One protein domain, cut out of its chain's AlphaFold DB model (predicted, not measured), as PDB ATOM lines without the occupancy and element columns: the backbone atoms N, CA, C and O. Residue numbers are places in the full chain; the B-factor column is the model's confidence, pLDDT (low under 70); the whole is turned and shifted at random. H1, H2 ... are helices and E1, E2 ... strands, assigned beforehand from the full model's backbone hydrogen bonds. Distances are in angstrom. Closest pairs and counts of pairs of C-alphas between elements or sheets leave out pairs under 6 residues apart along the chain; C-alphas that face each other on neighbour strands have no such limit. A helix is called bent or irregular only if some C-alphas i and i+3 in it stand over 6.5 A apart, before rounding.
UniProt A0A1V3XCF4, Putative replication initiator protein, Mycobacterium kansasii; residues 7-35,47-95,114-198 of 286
ATOM      1  N   ARG A   7     205.802 140.679 125.002       88.06
ATOM      2  CA  ARG A   7     205.054 141.831 124.502       88.06
ATOM      3  C   ARG A   7     205.903 143.094 124.582       88.06
ATOM      4  O   ARG A   7     206.432 143.438 125.635       88.06
ATOM      5  N   VAL A   8     205.924 143.871 123.500       91.12
ATOM      6  CA  VAL A   8     206.499 145.223 123.516       91.12
ATOM      7  C   VAL A   8     205.503 146.205 124.135       91.12
ATOM      8  O   VAL A   8     204.412 146.441 123.609       91.12
ATOM      9  N   SER A   9     205.895 146.825 125.244       90.81
ATOM     10  CA  SER A   9     205.144 147.894 125.897       90.81
ATOM     11  C   SER A   9     205.858 149.223 125.728       90.81
ATOM     12  O   SER A   9     207.064 149.322 125.935       90.81
ATOM     13  N   PHE A  10     205.110 150.266 125.372       92.31
ATOM     14  CA  PHE A  10     205.700 151.577 125.139       92.31
ATOM     15  C   PHE A  10     204.808 152.735 125.574       92.31
ATOM     16  O   PHE A  10     203.578 152.647 125.567       92.31
ATOM     17  N   ILE A  11     205.451 153.859 125.864       91.31
ATOM     18  CA  ILE A  11     204.850 155.189 125.816       91.31
ATOM     19  C   ILE A  11     205.716 156.051 124.910       91.31
ATOM     20  O   ILE A  11     206.941 156.015 124.997       91.31
ATOM     21  N   LYS A  12     205.078 156.814 124.030       92.25
ATOM     22  CA  LYS A  12     205.738 157.783 123.165       92.25
ATOM     23  C   LYS A  12     205.166 159.172 123.380       92.25
ATOM     24  O   LYS A  12     203.963 159.321 123.611       92.25
ATOM     25  N   ILE A  13     206.040 160.158 123.269       91.06
ATOM     26  CA  ILE A  13     205.742 161.579 123.303       91.06
ATOM     27  C   ILE A  13     206.295 162.203 122.028       91.06
ATOM     28  O   ILE A  13     207.384 161.851 121.577       91.06
ATOM     29  N   ILE A  14     205.529 163.112 121.449       90.12
ATOM     30  CA  ILE A  14     205.898 163.874 120.268       90.12
ATOM     31  C   ILE A  14     206.221 165.295 120.705       90.12
ATOM     32  O   ILE A  14     205.358 165.996 121.223       90.12
ATOM     33  N   GLU A  15     207.455 165.711 120.468       88.06
ATOM     34  CA  GLU A  15     207.928 167.072 120.674       88.06
ATOM     35  C   GLU A  15     208.181 167.718 119.312       88.06
ATOM     36  O   GLU A  15     208.884 167.155 118.478       88.06
ATOM     37  N   LEU A  16     207.646 168.912 119.073       83.00
ATOM     38  CA  LEU A  16     208.002 169.679 117.882       83.00
ATOM     39  C   LEU A  16     209.264 170.489 118.190       83.00
ATOM     40  O   LEU A  16     209.270 171.351 119.066       83.00
ATOM     41  N   GLN A  17     210.356 170.157 117.499       79.12
ATOM     42  CA  GLN A  17     211.636 170.857 117.645       79.12
ATOM     43  C   GLN A  17     211.541 172.286 117.100       79.12
ATOM     44  O   GLN A  17     210.572 172.636 116.433       79.12
ATOM     45  N   VAL A  18     212.590 173.095 117.290       74.94
ATOM     46  CA  VAL A  18     212.682 174.467 116.739       74.94
ATOM     47  C   VAL A  18     212.392 174.505 115.232       74.94
ATOM     48  O   VAL A  18     211.782 175.437 114.721       74.94
ATOM     49  N   ARG A  19     212.765 173.441 114.510       82.50
ATOM     50  CA  ARG A  19     212.500 173.291 113.071       82.50
ATOM     51  C   ARG A  19     211.070 172.855 112.735       82.50
ATOM     52  O   ARG A  19     210.797 172.617 111.564       82.50
ATOM     53  N   ALA A  20     210.184 172.735 113.723       83.75
ATOM     54  CA  ALA A  20     208.801 172.275 113.586       83.75
ATOM     55  C   ALA A  20     208.656 170.837 113.041       83.75
ATOM     56  O   ALA A  20     207.601 170.443 112.549       83.75
ATOM     57  N   ILE A  21     209.712 170.024 113.167       86.19
ATOM     58  CA  ILE A  21     209.705 168.602 112.806       86.19
ATOM     59  C   ILE A  21     209.383 167.775 114.059       86.19
ATOM     60  O   ILE A  21     209.993 168.024 115.107       86.19
ATOM     61  N   PRO A  22     208.462 166.793 113.978       87.94
ATOM     62  CA  PRO A  22     208.177 165.890 115.086       87.94
ATOM     63  C   PRO A  22     209.416 165.090 115.504       87.94
ATOM     64  O   PRO A  22     209.972 164.325 114.715       87.94
ATOM     65  N   HIS A  23     209.805 165.221 116.765       89.50
ATOM     66  CA  HIS A  23     210.788 164.392 117.446       89.50
ATOM     67  C   HIS A  23     210.046 163.451 118.393       89.50
ATOM     68  O   HIS A  23     209.172 163.863 119.155       89.50
ATOM     69  N   ILE A  24     210.348 162.159 118.301       91.56
ATOM     70  CA  ILE A  24     209.691 161.118 119.085       91.56
ATOM     71  C   ILE A  24     210.580 160.745 120.269       91.56
ATOM     72  O   ILE A  24     211.651 160.179 120.081       91.56
ATOM     73  N   HIS A  25     210.091 160.981 121.481       92.00
ATOM     74  CA  HIS A  25     210.649 160.396 122.697       92.00
ATOM     75  C   HIS A  25     209.851 159.143 123.033       92.00
ATOM     76  O   HIS A  25     208.630 159.215 123.159       92.00
ATOM     77  N   ALA A  26     210.504 157.996 123.196       92.62
ATOM     78  CA  ALA A  26     209.824 156.754 123.541       92.62
ATOM     79  C   ALA A  26     210.514 156.042 124.703       92.62
ATOM     80  O   ALA A  26     211.736 155.947 124.748       92.62
ATOM     81  N   LEU A  27     209.712 155.518 125.626       92.00
ATOM     82  CA  LEU A  27     210.145 154.499 126.573       92.00
ATOM     83  C   LEU A  27     209.576 153.175 126.101       92.00
ATOM     84  O   LEU A  27     208.365 153.067 125.896       92.00
ATOM     85  N   ILE A  28     210.452 152.198 125.922       92.25
ATOM     86  CA  ILE A  28     210.123 150.881 125.392       92.25
ATOM     87  C   ILE A  28     210.640 149.850 126.390       92.25
ATOM     88  O   ILE A  28     211.789 149.922 126.822       92.25
ATOM     89  N   ARG A  29     209.781 148.903 126.758       89.50
ATOM     90  CA  ARG A  29     210.113 147.765 127.616       89.50
ATOM     91  C   ARG A  29     209.531 146.484 127.033       89.50
ATOM     92  O   ARG A  29     208.576 146.533 126.253       89.50
ATOM     93  N   LEU A  30     210.089 145.356 127.441       89.44
ATOM     94  CA  LEU A  30     209.519 144.041 127.178       89.44
ATOM     95  C   LEU A  30     208.767 143.589 128.427       89.44
ATOM     96  O   LEU A  30     209.299 143.707 129.527       89.44
ATOM     97  N   ASP A  31     207.551 143.103 128.231       85.06
ATOM     98  CA  ASP A  31     206.713 142.489 129.259       85.06
ATOM     99  C   ASP A  31     206.452 141.017 128.881       85.06
ATOM    100  O   ASP A  31     206.482 140.696 127.688       85.06
ATOM    101  N   PRO A  32     206.108 140.133 129.831       84.50
ATOM    102  CA  PRO A  32     205.594 138.803 129.505       84.50
ATOM    103  C   PRO A  32     204.324 138.887 128.639       84.50
ATOM    104  O   PRO A  32     203.487 139.788 128.813       84.50
ATOM    105  N   HIS A  33     204.185 137.958 127.684       77.81
ATOM    106  CA  HIS A  33     202.998 137.864 126.826       77.81
ATOM    107  C   HIS A  33     201.754 137.474 127.641       77.81
ATOM    108  O   HIS A  33     200.743 138.187 127.592       77.81
ATOM    109  N   GLU A  34     201.887 136.438 128.472       68.50
ATOM    110  CA  GLU A  34     200.879 135.954 129.410       68.50
ATOM    111  C   GLU A  34     201.422 136.008 130.830       68.50
ATOM    112  O   GLU A  34     202.471 135.446 131.115       68.50
ATOM    113  N   ASN A  35     200.721 136.745 131.684       54.91
ATOM    114  CA  ASN A  35     200.145 136.225 132.915       54.91
ATOM    115  C   ASN A  35     198.968 137.149 133.269       54.91
ATOM    116  O   ASN A  35     199.073 138.376 133.163       54.91
ATOM    117  N   PRO A  47     214.237 138.235 128.362       85.38
ATOM    118  CA  PRO A  47     215.141 137.386 127.588       85.38
ATOM    119  C   PRO A  47     216.363 138.153 127.047       85.38
ATOM    120  O   PRO A  47     217.247 137.572 126.415       85.38
ATOM    121  N   THR A  48     216.407 139.479 127.222       89.00
ATOM    122  CA  THR A  48     217.491 140.348 126.760       89.00
ATOM    123  C   THR A  48     217.813 141.418 127.799       89.00
ATOM    124  O   THR A  48     216.934 141.909 128.501       89.00
ATOM    125  N   SER A  49     219.072 141.851 127.850       90.50
ATOM    126  CA  SER A  49     219.470 142.980 128.693       90.50
ATOM    127  C   SER A  49     218.948 144.313 128.143       90.50
ATOM    128  O   SER A  49     218.729 144.463 126.935       90.50
ATOM    129  N   ALA A  50     218.821 145.321 129.015       89.88
ATOM    130  CA  ALA A  50     218.435 146.679 128.624       89.88
ATOM    131  C   ALA A  50     219.379 147.275 127.562       89.88
ATOM    132  O   ALA A  50     218.923 147.928 126.626       89.88
ATOM    133  N   THR A  51     220.685 147.003 127.662       93.50
ATOM    134  CA  THR A  51     221.694 147.441 126.683       93.50
ATOM    135  C   THR A  51     221.462 146.814 125.312       93.50
ATOM    136  O   THR A  51     221.463 147.514 124.302       93.50
ATOM    137  N   LYS A  52     221.202 145.502 125.264       94.44
ATOM    138  CA  LYS A  52     220.925 144.809 124.001       94.44
ATOM    139  C   LYS A  52     219.597 145.269 123.392       94.44
ATOM    140  O   LYS A  52     219.522 145.450 122.181       94.44
ATOM    141  N   LEU A  53     218.580 145.535 124.216       93.38
ATOM    142  CA  LEU A  53     217.323 146.134 123.758       93.38
ATOM    143  C   LEU A  53     217.540 147.537 123.163       93.38
ATOM    144  O   LEU A  53     217.019 147.819 122.086       93.38
ATOM    145  N   ALA A  54     218.331 148.393 123.817       94.38
ATOM    146  CA  ALA A  54     218.646 149.734 123.320       94.38
ATOM    147  C   ALA A  54     219.345 149.693 121.948       94.38
ATOM    148  O   ALA A  54     218.951 150.434 121.046       94.38
ATOM    149  N   ALA A  55     220.301 148.776 121.761       96.50
ATOM    150  CA  ALA A  55     220.981 148.572 120.482       96.50
ATOM    151  C   ALA A  55     220.032 148.062 119.379       96.50
ATOM    152  O   ALA A  55     220.080 148.538 118.245       96.50
ATOM    153  N   ILE A  56     219.124 147.130 119.704       95.88
ATOM    154  CA  ILE A  56     218.109 146.633 118.759       95.88
ATOM    155  C   ILE A  56     217.160 147.762 118.336       95.88
ATOM    156  O   ILE A  56     216.874 147.906 117.148       95.88
ATOM    157  N   ILE A  57     216.688 148.575 119.287       95.81
ATOM    158  CA  ILE A  57     215.812 149.722 119.005       95.81
ATOM    159  C   ILE A  57     216.534 150.744 118.126       95.81
ATOM    160  O   ILE A  57     215.943 151.245 117.172       95.81
ATOM    161  N   GLU A  58     217.801 151.039 118.418       96.56
ATOM    162  CA  GLU A  58     218.604 151.959 117.615       96.56
ATOM    163  C   GLU A  58     218.746 151.456 116.177       96.56
ATOM    164  O   GLU A  58     218.480 152.192 115.225       96.56
ATOM    165  N   HIS A  59     219.103 150.181 116.014       97.00
ATOM    166  CA  HIS A  59     219.214 149.554 114.706       97.00
ATOM    167  C   HIS A  59     217.882 149.597 113.946       97.00
ATOM    168  O   HIS A  59     217.853 150.000 112.783       97.00
ATOM    169  N   ALA A  60     216.770 149.252 114.600       96.12
ATOM    170  CA  ALA A  60     215.439 149.310 114.001       96.12
ATOM    171  C   ALA A  60     215.056 150.742 113.582       96.12
ATOM    172  O   ALA A  60     214.551 150.950 112.480       96.12
ATOM    173  N   ALA A  61     215.338 151.745 114.418       96.06
ATOM    174  CA  ALA A  61     215.075 153.147 114.097       96.06
ATOM    175  C   ALA A  61     215.922 153.641 112.910       96.06
ATOM    176  O   ALA A  61     215.429 154.408 112.083       96.06
ATOM    177  N   ARG A  62     217.174 153.181 112.790       96.19
ATOM    178  CA  ARG A  62     218.067 153.525 111.670       96.19
ATOM    179  C   ARG A  62     217.659 152.867 110.351       96.19
ATOM    180  O   ARG A  62     217.913 153.444 109.295       96.19
ATOM    181  N   THR A  63     217.060 151.678 110.396       96.31
ATOM    182  CA  THR A  63     216.769 150.874 109.196       96.31
ATOM    183  C   THR A  63     215.333 150.983 108.705       96.31
ATOM    184  O   THR A  63     215.088 150.777 107.517       96.31
ATOM    185  N   VAL A  64     214.375 151.319 109.573       96.19
ATOM    186  CA  VAL A  64     212.969 151.391 109.178       96.19
ATOM    187  C   VAL A  64     212.747 152.473 108.120       96.19
ATOM    188  O   VAL A  64     213.112 153.642 108.277       96.19
ATOM    189  N   THR A  65     212.100 152.077 107.027       95.88
ATOM    190  CA  THR A  65     211.662 152.991 105.973       95.88
ATOM    191  C   THR A  65     210.205 152.730 105.642       95.88
ATOM    192  O   THR A  65     209.783 151.577 105.586       95.88
ATOM    193  N   LEU A  66     209.444 153.792 105.403       93.19
ATOM    194  CA  LEU A  66     208.066 153.705 104.939       93.19
ATOM    195  C   LEU A  66     207.971 154.316 103.543       93.19
ATOM    196  O   LEU A  66     208.319 155.482 103.344       93.19
ATOM    197  N   ALA A  67     207.505 153.519 102.586       92.38
ATOM    198  CA  ALA A  67     207.144 153.992 101.259       92.38
ATOM    199  C   ALA A  67     205.739 154.607 101.306       92.38
ATOM    200  O   ALA A  67     204.798 153.993 101.804       92.38
ATOM    201  N   LEU A  68     205.614 155.830 100.806       87.56
ATOM    202  CA  LEU A  68     204.377 156.587 100.724       87.56
ATOM    203  C   LEU A  68     204.137 156.970  99.271       87.56
ATOM    204  O   LEU A  68     204.989 157.600  98.647       87.56
ATOM    205  N   THR A  69     202.967 156.629  98.751       83.94
ATOM    206  CA  THR A  69     202.496 157.182  97.481       83.94
ATOM    207  C   THR A  69     202.130 158.644  97.703       83.94
ATOM    208  O   THR A  69     201.354 158.948  98.610       83.94
ATOM    209  N   ASP A  70     202.714 159.550  96.922       76.25
ATOM    210  CA  ASP A  70     202.395 160.974  96.977       76.25
ATOM    211  C   ASP A  70     201.089 161.230  96.204       76.25
ATOM    212  O   ASP A  70     201.099 161.160  94.977       76.25
ATOM    213  N   PRO A  71     199.962 161.538  96.877       72.62
ATOM    214  CA  PRO A  71     198.683 161.738  96.198       72.62
ATOM    215  C   PRO A  71     198.638 163.038  95.382       72.62
ATOM    216  O   PRO A  71     197.635 163.308  94.732       72.62
ATOM    217  N   THR A  72     199.688 163.865  95.444       71.62
ATOM    218  CA  THR A  72     199.780 165.140  94.721       71.62
ATOM    219  C   THR A  72     200.579 165.040  93.418       71.62
ATOM    220  O   THR A  72     200.712 166.036  92.707       71.62
ATOM    221  N   THR A  73     201.107 163.855  93.090       71.69
ATOM    222  CA  THR A  73     201.876 163.591  91.862       71.69
ATOM    223  C   THR A  73     201.539 162.213  91.301       71.69
ATOM    224  O   THR A  73     201.439 161.263  92.068       71.69
ATOM    225  N   ASP A  74     201.460 162.069  89.979       66.56
ATOM    226  CA  ASP A  74     200.932 160.855  89.329       66.56
ATOM    227  C   ASP A  74     201.728 159.557  89.567       66.56
ATOM    228  O   ASP A  74     201.230 158.474  89.268       66.56
ATOM    229  N   SER A  75     202.967 159.596  90.083       62.16
ATOM    230  CA  SER A  75     203.786 158.370  90.232       62.16
ATOM    231  C   SER A  75     204.929 158.429  91.258       62.16
ATOM    232  O   SER A  75     205.746 157.509  91.319       62.16
ATOM    233  N   ALA A  76     205.052 159.479  92.078       73.50
ATOM    234  CA  ALA A  76     206.205 159.577  92.975       73.50
ATOM    235  C   ALA A  76     205.986 158.805  94.290       73.50
ATOM    236  O   ALA A  76     205.192 159.199  95.144       73.50
ATOM    237  N   VAL A  77     206.758 157.734  94.495       84.44
ATOM    238  CA  VAL A  77     206.890 157.090  95.810       84.44
ATOM    239  C   VAL A  77     207.921 157.860  96.633       84.44
ATOM    240  O   VAL A  77     209.106 157.919  96.296       84.44
ATOM    241  N   ARG A  78     207.483 158.450  97.745       87.19
ATOM    242  CA  ARG A  78     208.357 159.063  98.749       87.19
ATOM    243  C   ARG A  78     208.751 158.006  99.768       87.19
ATOM    244  O   ARG A  78     207.908 157.256 100.244       87.19
ATOM    245  N   ARG A  79     210.022 157.971 100.157       90.50
ATOM    246  CA  ARG A  79     210.486 157.110 101.249       90.50
ATOM    247  C   ARG A  79     210.791 157.973 102.464       90.50
ATOM    248  O   ARG A  79     211.672 158.826 102.396       90.50
ATOM    249  N   ILE A  80     210.072 157.750 103.558       91.75
ATOM    250  CA  ILE A  80     210.341 158.415 104.835       91.75
ATOM    251  C   ILE A  80     211.090 157.470 105.774       91.75
ATOM    252  O   ILE A  80     210.877 156.257 105.764       91.75
ATOM    253  N   ARG A  81     211.987 158.041 106.572       94.44
ATOM    254  CA  ARG A  81     212.816 157.350 107.565       94.44
ATOM    255  C   ARG A  81     213.123 158.299 108.717       94.44
ATOM    256  O   ARG A  81     212.956 159.512 108.567       94.44
ATOM    257  N   PHE A  82     213.616 157.768 109.831       93.44
ATOM    258  CA  PHE A  82     214.171 158.618 110.878       93.44
ATOM    259  C   PHE A  82     215.427 159.359 110.386       93.44
ATOM    260  O   PHE A  82     216.152 158.908 109.488       93.44
ATOM    261  N   GLY A  83     215.643 160.549 110.952       91.19
ATOM    262  CA  GLY A  83     216.853 161.337 110.734       91.19
ATOM    263  C   GLY A  83     218.076 160.713 111.409       91.19
ATOM    264  O   GLY A  83     218.020 159.613 111.946       91.19
ATOM    265  N   THR A  84     219.201 161.425 111.398       91.06
ATOM    266  CA  THR A  84     220.446 160.968 112.046       91.06
ATOM    267  C   THR A  84     220.453 161.162 113.562       91.06
ATOM    268  O   THR A  84     221.278 160.567 114.247       91.06
ATOM    269  N   GLN A  85     219.545 161.987 114.088       92.06
ATOM    270  CA  GLN A  85     219.394 162.259 115.517       92.06
ATOM    271  C   GLN A  85     218.594 161.133 116.178       92.06
ATOM    272  O   GLN A  85     217.388 161.247 116.382       92.06
ATOM    273  N   ILE A  86     219.275 160.026 116.449       94.06
ATOM    274  CA  ILE A  86     218.741 158.874 117.171       94.06
ATOM    275  C   ILE A  86     219.638 158.670 118.385       94.06
ATOM    276  O   ILE A  86     220.848 158.518 118.233       94.06
ATOM    277  N   ASP A  87     219.034 158.682 119.568       94.25
ATOM    278  CA  ASP A  87     219.699 158.389 120.835       94.25
ATOM    279  C   ASP A  87     218.873 157.341 121.584       94.25
ATOM    280  O   ASP A  87     217.665 157.516 121.787       94.25
ATOM    281  N   THR A  88     219.508 156.235 121.963       93.81
ATOM    282  CA  THR A  88     218.896 155.187 122.779       93.81
ATOM    283  C   THR A  88     219.729 154.990 124.034       93.81
ATOM    284  O   THR A  88     220.942 154.810 123.994       93.81
ATOM    285  N   GLN A  89     219.061 155.016 125.185       91.31
ATOM    286  CA  GLN A  89     219.720 154.850 126.473       91.31
ATOM    287  C   GLN A  89     219.091 153.669 127.210       91.31
ATOM    288  O   GLN A  89     217.865 153.647 127.380       91.31
ATOM    289  N   PRO A  90     219.888 152.680 127.653       91.00
ATOM    290  CA  PRO A  90     219.367 151.606 128.479       91.00
ATOM    291  C   PRO A  90     218.898 152.168 129.823       91.00
ATOM    292  O   PRO A  90     219.585 152.961 130.467       91.00
ATOM    293  N   LEU A  91     217.715 151.737 130.259       83.75
ATOM    294  CA  LEU A  91     217.157 152.091 131.559       83.75
ATOM    295  C   LEU A  91     217.125 150.847 132.439       83.75
ATOM    296  O   LEU A  91     216.231 150.012 132.315       83.75
ATOM    297  N   THR A  92     218.095 150.736 133.338       75.81
ATOM    298  CA  THR A  92     218.099 149.703 134.377       75.81
ATOM    299  C   THR A  92     217.357 150.237 135.599       75.81
ATOM    300  O   THR A  92     217.561 151.387 136.004       75.81
ATOM    301  N   ALA A  93     216.481 149.433 136.205       62.66
ATOM    302  CA  ALA A  93     215.972 149.753 137.533       62.66
ATOM    303  C   ALA A  93     217.166 149.750 138.496       62.66
ATOM    304  O   ALA A  93     217.867 148.749 138.585       62.66
ATOM    305  N   SER A  94     217.450 150.879 139.151       51.59
ATOM    306  CA  SER A  94     218.574 150.957 140.087       51.59
ATOM    307  C   SER A  94     218.345 149.968 141.231       51.59
ATOM    308  O   SER A  94     217.473 150.180 142.071       51.59
ATOM    309  N   SER A  95     219.111 148.882 141.241       43.31
ATOM    310  CA  SER A  95     219.184 147.886 142.307       43.31
ATOM    311  C   SER A  95     220.420 148.129 143.179       43.31
ATOM    312  O   SER A  95     221.152 147.204 143.505       43.31
ATOM    313  N   SER A 114     213.446 154.821 140.120       65.81
ATOM    314  CA  SER A 114     213.410 154.585 138.666       65.81
ATOM    315  C   SER A 114     212.093 155.080 138.047       65.81
ATOM    316  O   SER A 114     212.099 155.850 137.081       65.81
ATOM    317  N   GLY A 115     210.955 154.759 138.677       70.69
ATOM    318  CA  GLY A 115     209.637 155.229 138.240       70.69
ATOM    319  C   GLY A 115     209.491 156.755 138.275       70.69
ATOM    320  O   GLY A 115     208.964 157.347 137.331       70.69
ATOM    321  N   ARG A 116     210.012 157.423 139.315       72.56
ATOM    322  CA  ARG A 116     210.029 158.895 139.399       72.56
ATOM    323  C   ARG A 116     210.918 159.533 138.334       72.56
ATOM    324  O   ARG A 116     210.525 160.552 137.768       72.56
ATOM    325  N   ARG A 117     212.082 158.947 138.030       75.94
ATOM    326  CA  ARG A 117     212.961 159.427 136.948       75.94
ATOM    327  C   ARG A 117     212.260 159.339 135.594       75.94
ATOM    328  O   ARG A 117     212.252 160.323 134.856       75.94
ATOM    329  N   VAL A 118     211.611 158.210 135.317       77.50
ATOM    330  CA  VAL A 118     210.778 158.010 134.125       77.50
ATOM    331  C   VAL A 118     209.641 159.032 134.069       77.50
ATOM    332  O   VAL A 118     209.467 159.698 133.051       77.50
ATOM    333  N   ALA A 119     208.899 159.221 135.160       77.44
ATOM    334  CA  ALA A 119     207.799 160.181 135.210       77.44
ATOM    335  C   ALA A 119     208.271 161.623 134.968       77.44
ATOM    336  O   ALA A 119     207.648 162.344 134.191       77.44
ATOM    337  N   ARG A 120     209.396 162.030 135.572       78.25
ATOM    338  CA  ARG A 120     210.006 163.350 135.353       78.25
ATOM    339  C   ARG A 120     210.439 163.532 133.901       78.25
ATOM    340  O   ARG A 120     210.181 164.583 133.323       78.25
ATOM    341  N   TYR A 121     211.058 162.510 133.310       80.38
ATOM    342  CA  TYR A 121     211.443 162.527 131.901       80.38
ATOM    343  C   TYR A 121     210.218 162.699 130.998       80.38
ATOM    344  O   TYR A 121     210.213 163.570 130.139       80.38
ATOM    345  N   LEU A 122     209.142 161.943 131.233       81.06
ATOM    346  CA  LEU A 122     207.899 162.092 130.473       81.06
ATOM    347  C   LEU A 122     207.287 163.491 130.655       81.06
ATOM    348  O   LEU A 122     206.917 164.129 129.674       81.06
ATOM    349  N   ALA A 123     207.225 163.998 131.889       78.94
ATOM    350  CA  ALA A 123     206.671 165.319 132.188       78.94
ATOM    351  C   ALA A 123     207.424 166.457 131.479       78.94
ATOM    352  O   ALA A 123     206.785 167.396 131.001       78.94
ATOM    353  N   LYS A 124     208.755 166.341 131.346       80.06
ATOM    354  CA  LYS A 124     209.592 167.298 130.605       80.06
ATOM    355  C   LYS A 124     209.094 167.506 129.172       80.06
ATOM    356  O   LYS A 124     209.073 168.633 128.700       80.06
ATOM    357  N   TYR A 125     208.689 166.435 128.491       79.00
ATOM    358  CA  TYR A 125     208.306 166.511 127.078       79.00
ATOM    359  C   TYR A 125     206.812 166.737 126.866       79.00
ATOM    360  O   TYR A 125     206.434 167.419 125.921       79.00
ATOM    361  N   VAL A 126     205.952 166.230 127.757       73.94
ATOM    362  CA  VAL A 126     204.497 166.473 127.676       73.94
ATOM    363  C   VAL A 126     204.158 167.959 127.814       73.94
ATOM    364  O   VAL A 126     203.165 168.417 127.255       73.94
ATOM    365  N   THR A 127     204.965 168.708 128.564       64.19
ATOM    366  CA  THR A 127     204.740 170.137 128.819       64.19
ATOM    367  C   THR A 127     205.291 171.047 127.726       64.19
ATOM    368  O   THR A 127     204.970 172.234 127.717       64.19
ATOM    369  N   LYS A 128     206.071 170.513 126.775       73.50
ATOM    370  CA  LYS A 128     206.609 171.310 125.675       73.50
ATOM    371  C   LYS A 128     205.503 171.634 124.674       73.50
ATOM    372  O   LYS A 128     204.859 170.746 124.115       73.50
ATOM    373  N   SER A 129     205.268 172.926 124.493       72.44
ATOM    374  CA  SER A 129     204.151 173.467 123.725       72.44
ATOM    375  C   SER A 129     204.625 174.066 122.405       72.44
ATOM    376  O   SER A 129     205.791 174.402 122.230       72.44
ATOM    377  N   LEU A 130     203.681 174.253 121.485       78.88
ATOM    378  CA  LEU A 130     203.874 175.056 120.281       78.88
ATOM    379  C   LEU A 130     203.760 176.566 120.519       78.88
ATOM    380  O   LEU A 130     203.990 177.345 119.595       78.88
ATOM    381  N   ALA A 131     203.449 176.975 121.752       81.50
ATOM    382  CA  ALA A 131     203.435 178.377 122.151       81.50
ATOM    383  C   ALA A 131     204.793 179.058 121.908       81.50
ATOM    384  O   ALA A 131     204.818 180.188 121.436       81.50
ATOM    385  N   ASP A 132     205.900 178.336 122.115       81.50
ATOM    386  CA  ASP A 132     207.263 178.827 121.850       81.50
ATOM    387  C   ASP A 132     207.506 179.126 120.358       81.50
ATOM    388  O   ASP A 132     208.428 179.853 120.003       81.50
ATOM    389  N   LEU A 133     206.674 178.564 119.474       83.19
ATOM    390  CA  LEU A 133     206.675 178.825 118.035       83.19
ATOM    391  C   LEU A 133     205.600 179.845 117.620       83.19
ATOM    392  O   LEU A 133     205.320 179.953 116.430       83.19
ATOM    393  N   GLY A 134     204.977 180.548 118.573       81.50
ATOM    394  CA  GLY A 134     203.914 181.537 118.343       81.50
ATOM    395  C   GLY A 134     202.556 180.931 117.960       81.50
ATOM    396  O   GLY A 134     201.647 181.639 117.526       81.50
ATOM    397  N   ILE A 135     202.376 179.613 118.121       83.50
ATOM    398  CA  ILE A 135     201.136 178.918 117.760       83.50
ATOM    399  C   ILE A 135     200.322 178.611 119.016       83.50
ATOM    400  O   ILE A 135     200.727 177.847 119.893       83.50
ATOM    401  N   SER A 136     199.116 179.173 119.079       79.31
ATOM    402  CA  SER A 136     198.173 178.875 120.160       79.31
ATOM    403  C   SER A 136     197.611 177.451 120.059       79.31
ATOM    404  O   SER A 136     197.441 176.910 118.968       79.31
ATOM    405  N   ALA A 137     197.174 176.887 121.188       69.62
ATOM    406  CA  ALA A 137     196.504 175.582 121.231       69.62
ATOM    407  C   ALA A 137     195.128 175.546 120.521       69.62
ATOM    408  O   ALA A 137     194.493 174.492 120.436       69.62
ATOM    409  N   ARG A 138     194.621 176.686 120.034       78.00
ATOM    410  CA  ARG A 138     193.327 176.771 119.344       78.00
ATOM    411  C   ARG A 138     193.478 176.438 117.863       78.00
ATOM    412  O   ARG A 138     194.516 176.667 117.254       78.00
ATOM    413  N   ARG A 139     192.389 175.952 117.254       80.94
ATOM    414  CA  ARG A 139     192.337 175.702 115.806       80.94
ATOM    415  C   ARG A 139     192.707 176.966 115.027       80.94
ATOM    416  O   ARG A 139     192.061 178.002 115.182       80.94
ATOM    417  N   LEU A 140     193.693 176.815 114.151       86.44
ATOM    418  CA  LEU A 140     194.175 177.831 113.227       86.44
ATOM    419  C   LEU A 140     193.498 177.660 111.858       86.44
ATOM    420  O   LEU A 140     193.365 176.531 111.380       86.44
ATOM    421  N   SER A 141     193.052 178.761 111.249       87.94
ATOM    422  CA  SER A 141     192.540 178.781 109.873       87.94
ATOM    423  C   SER A 141     193.606 179.289 108.905       87.94
ATOM    424  O   SER A 141     194.515 180.007 109.313       87.94
ATOM    425  N   THR A 142     193.486 178.936 107.624       88.69
ATOM    426  CA  THR A 142     194.421 179.377 106.576       88.69
ATOM    427  C   THR A 142     194.501 180.901 106.489       88.69
ATOM    428  O   THR A 142     195.582 181.452 106.334       88.69
ATOM    429  N   GLU A 143     193.372 181.592 106.644       89.56
ATOM    430  CA  GLU A 143     193.305 183.055 106.557       89.56
ATOM    431  C   GLU A 143     194.099 183.750 107.662       89.56
ATOM    432  O   GLU A 143     194.607 184.839 107.445       89.56
ATOM    433  N   ALA A 144     194.227 183.113 108.828       89.38
ATOM    434  CA  ALA A 144     194.912 183.696 109.973       89.38
ATOM    435  C   ALA A 144     196.441 183.588 109.875       89.38
ATOM    436  O   ALA A 144     197.129 184.207 110.677       89.38
ATOM    437  N   ILE A 145     196.987 182.814 108.924       91.50
ATOM    438  CA  ILE A 145     198.439 182.579 108.807       91.50
ATOM    439  C   ILE A 145     199.202 183.899 108.611       91.50
ATOM    440  O   ILE A 145     200.284 184.059 109.172       91.50
ATOM    441  N   GLY A 146     198.633 184.844 107.855       89.50
ATOM    442  CA  GLY A 146     199.251 186.146 107.574       89.50
ATOM    443  C   GLY A 146     199.448 187.025 108.813       89.50
ATOM    444  O   GLY A 146     200.443 187.745 108.896       89.50
ATOM    445  N   ASP A 147     198.559 186.896 109.796       90.25
ATOM    446  CA  ASP A 147     198.506 187.756 110.985       90.25
ATOM    447  C   ASP A 147     199.236 187.150 112.195       90.25
ATOM    448  O   ASP A 147     199.275 187.745 113.270       90.25
ATOM    449  N   LEU A 148     199.789 185.940 112.055       90.44
ATOM    450  CA  LEU A 148     200.498 185.268 113.137       90.44
ATOM    451  C   LEU A 148     201.865 185.903 113.399       90.44
ATOM    452  O   LEU A 148     202.695 185.998 112.492       90.44
ATOM    453  N   ASP A 149     202.136 186.217 114.663       91.12
ATOM    454  CA  ASP A 149     203.473 186.577 115.137       91.12
ATOM    455  C   ASP A 149     204.338 185.315 115.282       91.12
ATOM    456  O   ASP A 149     204.446 184.700 116.344       91.12
ATOM    457  N   VAL A 150     204.857 184.846 114.149       91.44
ATOM    458  CA  VAL A 150     205.673 183.635 114.032       91.44
ATOM    459  C   VAL A 150     206.859 183.898 113.118       91.44
ATOM    460  O   VAL A 150     206.794 184.734 112.218       91.44
ATOM    461  N   SER A 151     207.930 183.127 113.298       92.94
ATOM    462  CA  SER A 151     209.070 183.169 112.377       92.94
ATOM    463  C   SER A 151     208.664 182.849 110.933       92.94
ATOM    464  O   SER A 151     207.730 182.075 110.691       92.94
ATOM    465  N   GLU A 152     209.435 183.360 109.972       94.06
ATOM    466  CA  GLU A 152     209.225 183.078 108.546       94.06
ATOM    467  C   GLU A 152     209.268 181.573 108.239       94.06
ATOM    468  O   GLU A 152     208.461 181.063 107.468       94.06
ATOM    469  N   HIS A 153     210.138 180.820 108.924       93.31
ATOM    470  CA  HIS A 153     210.210 179.358 108.799       93.31
ATOM    471  C   HIS A 153     208.886 178.674 109.172       93.31
ATOM    472  O   HIS A 153     208.376 177.823 108.441       93.31
ATOM    473  N   VAL A 154     208.294 179.065 110.302       92.88
ATOM    474  CA  VAL A 154     207.004 178.525 110.761       92.88
ATOM    475  C   VAL A 154     205.881 178.929 109.803       92.88
ATOM    476  O   VAL A 154     205.048 178.093 109.442       92.88
ATOM    477  N   ARG A 155     205.884 180.183 109.336       94.50
ATOM    478  CA  ARG A 155     204.929 180.691 108.342       94.50
ATOM    479  C   ARG A 155     205.006 179.908 107.030       94.50
ATOM    480  O   ARG A 155     203.970 179.482 106.522       94.50
ATOM    481  N   ALA A 156     206.209 179.627 106.534       95.38
ATOM    482  CA  ALA A 156     206.427 178.819 105.337       95.38
ATOM    483  C   ALA A 156     205.858 177.397 105.489       95.38
ATOM    484  O   ALA A 156     205.197 176.896 104.572       95.38
ATOM    485  N   ILE A 157     206.030 176.761 106.654       94.12
ATOM    486  CA  ILE A 157     205.437 175.443 106.939       94.12
ATOM    487  C   ILE A 157     203.907 175.507 106.888       94.12
ATOM    488  O   ILE A 157     203.282 174.686 106.214       94.12
ATOM    489  N   LEU A 158     203.292 176.486 107.554       94.38
ATOM    490  CA  LEU A 158     201.834 176.647 107.582       94.38
ATOM    491  C   LEU A 158     201.253 176.887 106.180       94.38
ATOM    492  O   LEU A 158     200.272 176.241 105.797       94.38
ATOM    493  N   THR A 159     201.887 177.759 105.397       95.50
ATOM    494  CA  THR A 159     201.510 178.032 104.004       95.50
ATOM    495  C   THR A 159     201.638 176.776 103.142       95.50
ATOM    496  O   THR A 159     200.711 176.442 102.402       95.50
ATOM    497  N   THR A 160     202.727 176.017 103.300       94.31
ATOM    498  CA  THR A 160     202.940 174.748 102.586       94.31
ATOM    499  C   THR A 160     201.855 173.727 102.918       94.31
ATOM    500  O   THR A 160     201.281 173.114 102.020       94.31
ATOM    501  N   ILE A 161     201.513 173.575 104.201       93.50
ATOM    502  CA  ILE A 161     200.432 172.688 104.648       93.50
ATOM    503  C   ILE A 161     199.099 173.103 104.021       93.50
ATOM    504  O   ILE A 161     198.335 172.239 103.584       93.50
ATOM    505  N   SER A 162     198.810 174.406 103.957       93.31
ATOM    506  CA  SER A 162     197.581 174.887 103.330       93.31
ATOM    507  C   SER A 162     197.542 174.578 101.835       93.31
ATOM    508  O   SER A 162     196.525 174.067 101.368       93.31
ATOM    509  N   ALA A 163     198.642 174.811 101.115       92.44
ATOM    510  CA  ALA A 163     198.745 174.517  99.687       92.44
ATOM    511  C   ALA A 163     198.615 173.013  99.395       92.44
ATOM    512  O   ALA A 163     197.927 172.614  98.460       92.44
ATOM    513  N   LEU A 164     199.225 172.155 100.221       90.00
ATOM    514  CA  LEU A 164     199.052 170.701 100.122       90.00
ATOM    515  C   LEU A 164     197.600 170.285 100.382       90.00
ATOM    516  O   LEU A 164     197.089 169.384  99.717       90.00
ATOM    517  N   ALA A 165     196.915 170.953 101.314       90.88
ATOM    518  CA  ALA A 165     195.504 170.697 101.569       90.88
ATOM    519  C   ALA A 165     194.621 171.007 100.348       90.88
ATOM    520  O   ALA A 165     193.672 170.261 100.101       90.88
ATOM    521  N   ASP A 166     194.947 172.054  99.582       89.94
ATOM    522  CA  ASP A 166     194.256 172.398  98.328       89.94
ATOM    523  C   ASP A 166     194.541 171.392  97.203       89.94
ATOM    524  O   ASP A 166     193.680 171.143  96.365       89.94
ATOM    525  N   LYS A 167     195.704 170.729  97.232       87.62
ATOM    526  CA  LYS A 167     196.115 169.692  96.266       87.62
ATOM    527  C   LYS A 167     195.600 168.280  96.591       87.62
ATOM    528  O   LYS A 167     196.155 167.300  96.110       87.62
ATOM    529  N   GLY A 168     194.570 168.150  97.428       82.81
ATOM    530  CA  GLY A 168     193.926 166.861  97.724       82.81
ATOM    531  C   GLY A 168     194.225 166.279  99.108       82.81
ATOM    532  O   GLY A 168     193.518 165.377  99.556       82.81
ATOM    533  N   LEU A 169     195.167 166.842  99.875       84.88
ATOM    534  CA  LEU A 169     195.416 166.446 101.272       84.88
ATOM    535  C   LEU A 169     194.522 167.211 102.265       84.88
ATOM    536  O   LEU A 169     194.957 167.555 103.361       84.88
ATOM    537  N   SER A 170     193.260 167.478 101.918       84.12
ATOM    538  CA  SER A 170     192.354 168.392 102.645       84.12
ATOM    539  C   SER A 170     192.269 168.147 104.163       84.12
ATOM    540  O   SER A 170     192.109 169.078 104.958       84.12
ATOM    541  N   GLY A 171     192.445 166.895 104.596       85.62
ATOM    542  CA  GLY A 171     192.473 166.509 106.003       85.62
ATOM    543  C   GLY A 171     193.578 167.169 106.835       85.62
ATOM    544  O   GLY A 171     193.374 167.342 108.039       85.62
ATOM    545  N   ILE A 172     194.706 167.566 106.230       88.94
ATOM    546  CA  ILE A 172     195.848 168.170 106.936       88.94
ATOM    547  C   ILE A 172     195.543 169.588 107.438       88.94
ATOM    548  O   ILE A 172     196.021 169.974 108.503       88.94
ATOM    549  N   ARG A 173     194.643 170.326 106.767       90.25
ATOM    550  CA  ARG A 173     194.237 171.691 107.156       90.25
ATOM    551  C   ARG A 173     193.665 171.761 108.572       90.25
ATOM    552  O   ARG A 173     193.862 172.738 109.286       90.25
ATOM    553  N   ARG A 174     192.998 170.694 109.028       90.12
ATOM    554  CA  ARG A 174     192.443 170.606 110.393       90.12
ATOM    555  C   ARG A 174     193.516 170.643 111.489       90.12
ATOM    556  O   ARG A 174     193.163 170.854 112.650       90.12
ATOM    557  N   TRP A 175     194.778 170.458 111.114       91.06
ATOM    558  CA  TRP A 175     195.940 170.289 111.981       91.06
ATOM    559  C   TRP A 175     196.977 171.403 111.780       91.06
ATOM    560  O   TRP A 175     198.129 171.245 112.156       91.06
ATOM    561  N   LEU A 176     196.583 172.554 111.218       91.38
ATOM    562  CA  LEU A 176     197.466 173.726 111.106       91.38
ATOM    563  C   LEU A 176     198.037 174.153 112.470       91.38
ATOM    564  O   LEU A 176     199.227 174.405 112.594       91.38
ATOM    565  N   HIS A 177     197.205 174.128 113.515       87.94
ATOM    566  CA  HIS A 177     197.601 174.411 114.903       87.94
ATOM    567  C   HIS A 177     198.597 173.402 115.509       87.94
ATOM    568  O   HIS A 177     199.113 173.633 116.594       87.94
ATOM    569  N   THR A 178     198.864 172.288 114.827       89.88
ATOM    570  CA  THR A 178     199.878 171.288 115.190       89.88
ATOM    571  C   THR A 178     200.906 171.096 114.076       89.88
ATOM    572  O   THR A 178     201.542 170.046 113.995       89.88
ATOM    573  N   LEU A 179     201.051 172.088 113.187       91.06
ATOM    574  CA  LEU A 179     201.997 172.062 112.065       91.06
ATOM    575  C   LEU A 179     201.843 170.803 111.192       91.06
ATOM    576  O   LEU A 179     202.808 170.215 110.714       91.06
ATOM    577  N   GLY A 180     200.596 170.368 110.999       89.62
ATOM    578  CA  GLY A 180     200.247 169.214 110.173       89.62
ATOM    579  C   GLY A 180     200.365 167.867 110.890       89.62
ATOM    580  O   GLY A 180     199.920 166.856 110.341       89.62
ATOM    581  N   PHE A 181     200.886 167.821 112.123       89.25
ATOM    582  CA  PHE A 181     200.922 166.592 112.910       89.25
ATOM    583  C   PHE A 181     199.513 166.206 113.385       89.25
ATOM    584  O   PHE A 181     198.853 166.947 114.110       89.25
ATOM    585  N   ARG A 182     199.047 165.021 112.978       87.31
ATOM    586  CA  ARG A 182     197.671 164.544 113.224       87.31
ATOM    587  C   ARG A 182     197.521 163.652 114.458       87.31
ATOM    588  O   ARG A 182     196.411 163.227 114.765       87.31
ATOM    589  N   GLY A 183     198.629 163.267 115.084       84.31
ATOM    590  CA  GLY A 183     198.628 162.302 116.178       84.31
ATOM    591  C   GLY A 183     198.395 162.946 117.539       84.31
ATOM    592  O   GLY A 183     198.433 164.164 117.701       84.31
ATOM    593  N   HIS A 184     198.206 162.103 118.550       85.00
ATOM    594  CA  HIS A 184     198.273 162.550 119.935       85.00
ATOM    595  C   HIS A 184     199.723 162.830 120.326       85.00
ATOM    596  O   HIS A 184     200.611 162.041 119.996       85.00
ATOM    597  N   ILE A 185     199.937 163.919 121.072       84.25
ATOM    598  CA  ILE A 185     201.245 164.264 121.647       84.25
ATOM    599  C   ILE A 185     201.766 163.097 122.482       84.25
ATOM    600  O   ILE A 185     202.918 162.724 122.338       84.25
ATOM    601  N   THR A 186     200.900 162.456 123.270       87.44
ATOM    602  CA  THR A 186     201.249 161.279 124.070       87.44
ATOM    603  C   THR A 186     200.425 160.080 123.628       87.44
ATOM    604  O   THR A 186     199.206 160.166 123.485       87.44
ATOM    605  N   SER A 187     201.071 158.937 123.424       89.31
ATOM    606  CA  SER A 187     200.407 157.663 123.126       89.31
ATOM    607  C   SER A 187     201.081 156.534 123.896       89.31
ATOM    608  O   SER A 187     202.304 156.496 123.972       89.31
ATOM    609  N   LYS A 188     200.304 155.595 124.438       89.38
ATOM    610  CA  LYS A 188     200.825 154.414 125.141       89.38
ATOM    611  C   LYS A 188     200.249 153.122 124.565       89.38
ATOM    612  O   LYS A 188     199.134 153.134 124.043       89.38
ATOM    613  N   SER A 189     200.980 152.017 124.687       90.62
ATOM    614  CA  SER A 189     200.432 150.685 124.425       90.62
ATOM    615  C   SER A 189     199.329 150.360 125.444       90.62
ATOM    616  O   SER A 189     199.305 150.895 126.558       90.62
ATOM    617  N   ARG A 190     198.391 149.479 125.067       84.62
ATOM    618  CA  ARG A 190     197.188 149.173 125.868       84.62
ATOM    619  C   ARG A 190     197.513 148.762 127.311       84.62
ATOM    620  O   ARG A 190     196.847 149.223 128.230       84.62
ATOM    621  N   ARG A 191     198.565 147.954 127.501       84.44
ATOM    622  CA  ARG A 191     199.012 147.420 128.803       84.44
ATOM    623  C   ARG A 191     200.262 148.114 129.369       84.44
ATOM    624  O   ARG A 191     200.911 147.581 130.259       84.44
ATOM    625  N   TYR A 192     200.607 149.317 128.897       84.25
ATOM    626  CA  TYR A 192     201.790 150.031 129.403       84.25
ATOM    627  C   TYR A 192     201.674 150.413 130.889       84.25
ATOM    628  O   TYR A 192     202.647 150.407 131.640       84.25
ATOM    629  N   SER A 193     200.477 150.794 131.326       79.50
ATOM    630  CA  SER A 193     200.232 151.286 132.680       79.50
ATOM    631  C   SER A 193     198.798 150.986 133.086       79.50
ATOM    632  O   SER A 193     197.940 150.811 132.218       79.50
ATOM    633  N   THR A 194     198.549 150.999 134.395       82.25
ATOM    634  CA  THR A 194     197.218 150.880 134.991       82.25
ATOM    635  C   THR A 194     196.250 151.970 134.487       82.25
ATOM    636  O   THR A 194     196.625 152.925 133.788       82.25
ATOM    637  N   THR A 195     194.968 151.820 134.803       80.44
ATOM    638  CA  THR A 195     193.921 152.746 134.364       80.44
ATOM    639  C   THR A 195     193.911 154.017 135.217       80.44
ATOM    640  O   THR A 195     194.279 154.018 136.392       80.44
ATOM    641  N   MET A 196     193.447 155.130 134.638       76.19
ATOM    642  CA  MET A 196     193.255 156.374 135.397       76.19
ATOM    643  C   MET A 196     192.257 156.191 136.542       76.19
ATOM    644  O   MET A 196     192.438 156.789 137.598       76.19
ATOM    645  N   THR A 197     191.241 155.347 136.351       79.56
ATOM    646  CA  THR A 197     190.268 154.982 137.388       79.56
ATOM    647  C   THR A 197     190.952 154.315 138.576       79.56
ATOM    648  O   THR A 197     190.794 154.792 139.696       79.56
ATOM    649  N   ALA A 198     191.792 153.302 138.335       79.50
ATOM    650  CA  ALA A 198     192.544 152.631 139.394       79.50
ATOM    651  C   ALA A 198     193.491 153.599 140.128       79.50
ATOM    652  O   ALA A 198     193.564 153.590 141.358       79.50
TER     653      ALA A 198
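AT A GLANCE: This is residues 7 to 35, 47 to 95 and 114 to 198 of the 286 residues of the protein "Putative replication initiator protein" of Mycobacterium kansasii (UniProt A0A1V3XCF4). A long twisted hairpin of E1 and E2, widened along E1 by the short strand E5, makes the middle of a loose model: H2 covers one face of this sheet, and H1 passes by it on the E2 side. Beyond the turn of that hairpin, H4, H5 and H6 make a small helical head, while E3 and E4 make a second, separate hairpin after H1, from which unnamed residues 82 to 95 run back beside H1. The printed part has 163 residues, with six named helices and five named strands in the order E1 E2 H1 E3 E4 H2 H3 H4 H5 H6 E5; the class is mixed, helices and strands. The larger sheet has the order E2 - E1 - E5, the smaller one E3 - E4, and both are antiparallel. The whole is loose, with a radius of gyration of the C-alphas of 18.9 A and spans of 56 by 38 by 30 A.

HOW THE PARTS SIT: E1, residues 7 to 16, is the inner strand of the larger sheet; E2, residues 22 to 32, and E5, residues 186 to 188, are its edge strands. The sheet is twisted, with C-alphas up to 4.0 A off its best plane. E1 and E2 form a hairpin, their directions at 166 degrees; N 13 and O 25 are 2.8 A apart, and N 27 and O 11 are 2.9 A apart, both within hydrogen-bond range. E1 and E5 are antiparallel at 176 degrees, with N 12 and O 187 within hydrogen-bond range at 2.8 A. H2, residues 114 to 126, is on this sheet at a height over the sheet of 10.5 A, which gives two layers, a helix on one face of a sheet. It lies over E1 and only just over E2, where 3 of its 13 C-alphas fall, and runs along the strands, at 15 degrees to E1 on the local plane; the closest C-alphas of H2 and E1 are those of Tyr 125 and Glu 15, 6.4 A apart. H1, residues 50 to 63, only grazes the sheet, with its residues 50 to 57. E3, residues 65 to 69, and E4, residues 77 to 81, form a hairpin at 151 degrees, with N 68 and O 78 2.8 A apart, within hydrogen-bond range; both strands are apart from E1 and E2. H5, residues 152 to 166, touches H6, residues 170 to 178, in a helical hairpin at a shallow tilt of 22 degrees, opposite ways; their closest C-alphas, Ala 165 and Arg 173, are 5.8 A apart. H5 also touches H4, residues 142 to 147, in another helical hairpin, opposite ways at a shallow tilt of 18 degrees, the closest C-alphas being those of Thr 142 and Ser 162, 6.4 A apart. H3, residues 130 to 133, is close to but not clearly touching H5, with the C-alphas of Leu 133 and Val 154 7.3 A apart. In H1 and H5 every O i to N i+4 pair is within hydrogen-bond range; H2 has 8 of 9, H4 has 0 of 2 but 2 of 3 O i to N i+3 pairs, H6 has 0 of 5 but 4 of 6, and H3 is too short for an i+4 pair.

IN THESE COORDINATES: E1 begins at C-alpha 7, (205.054, 141.831, 124.502), and measures 28.8 A from first to last C-alpha; E2 measures 30.8 A. H5, the longest helix by residues, measures 21.0 A from C-alpha 152 at (209.225, 183.078, 108.546); H1 measures 19.9 A and H2 18.5 A. H6 is irregular, with C-alphas 174 and 177 7.8 A apart, and H4 is only just irregular, with C-alphas 143 and 146 6.8 A apart. E5 ends at C-alpha 188, (200.825, 154.414, 125.141).

THE WHOLE: The two C-alphas farthest apart are those of Asp 74 and Ser 95, at 57.5 A. Residues 36 to 46 and 96 to 113 are not printed; the C-alphas across these cuts are 16.0 A apart, 35 to 47, and 9.6 A apart, 95 to 114. Of the links that are printed whole, none is long. The mean pLDDT of the printed part is 85.6, and residues 34 to 35, 74 to 75, 93 to 95, 114, 127 and 137 are under 70.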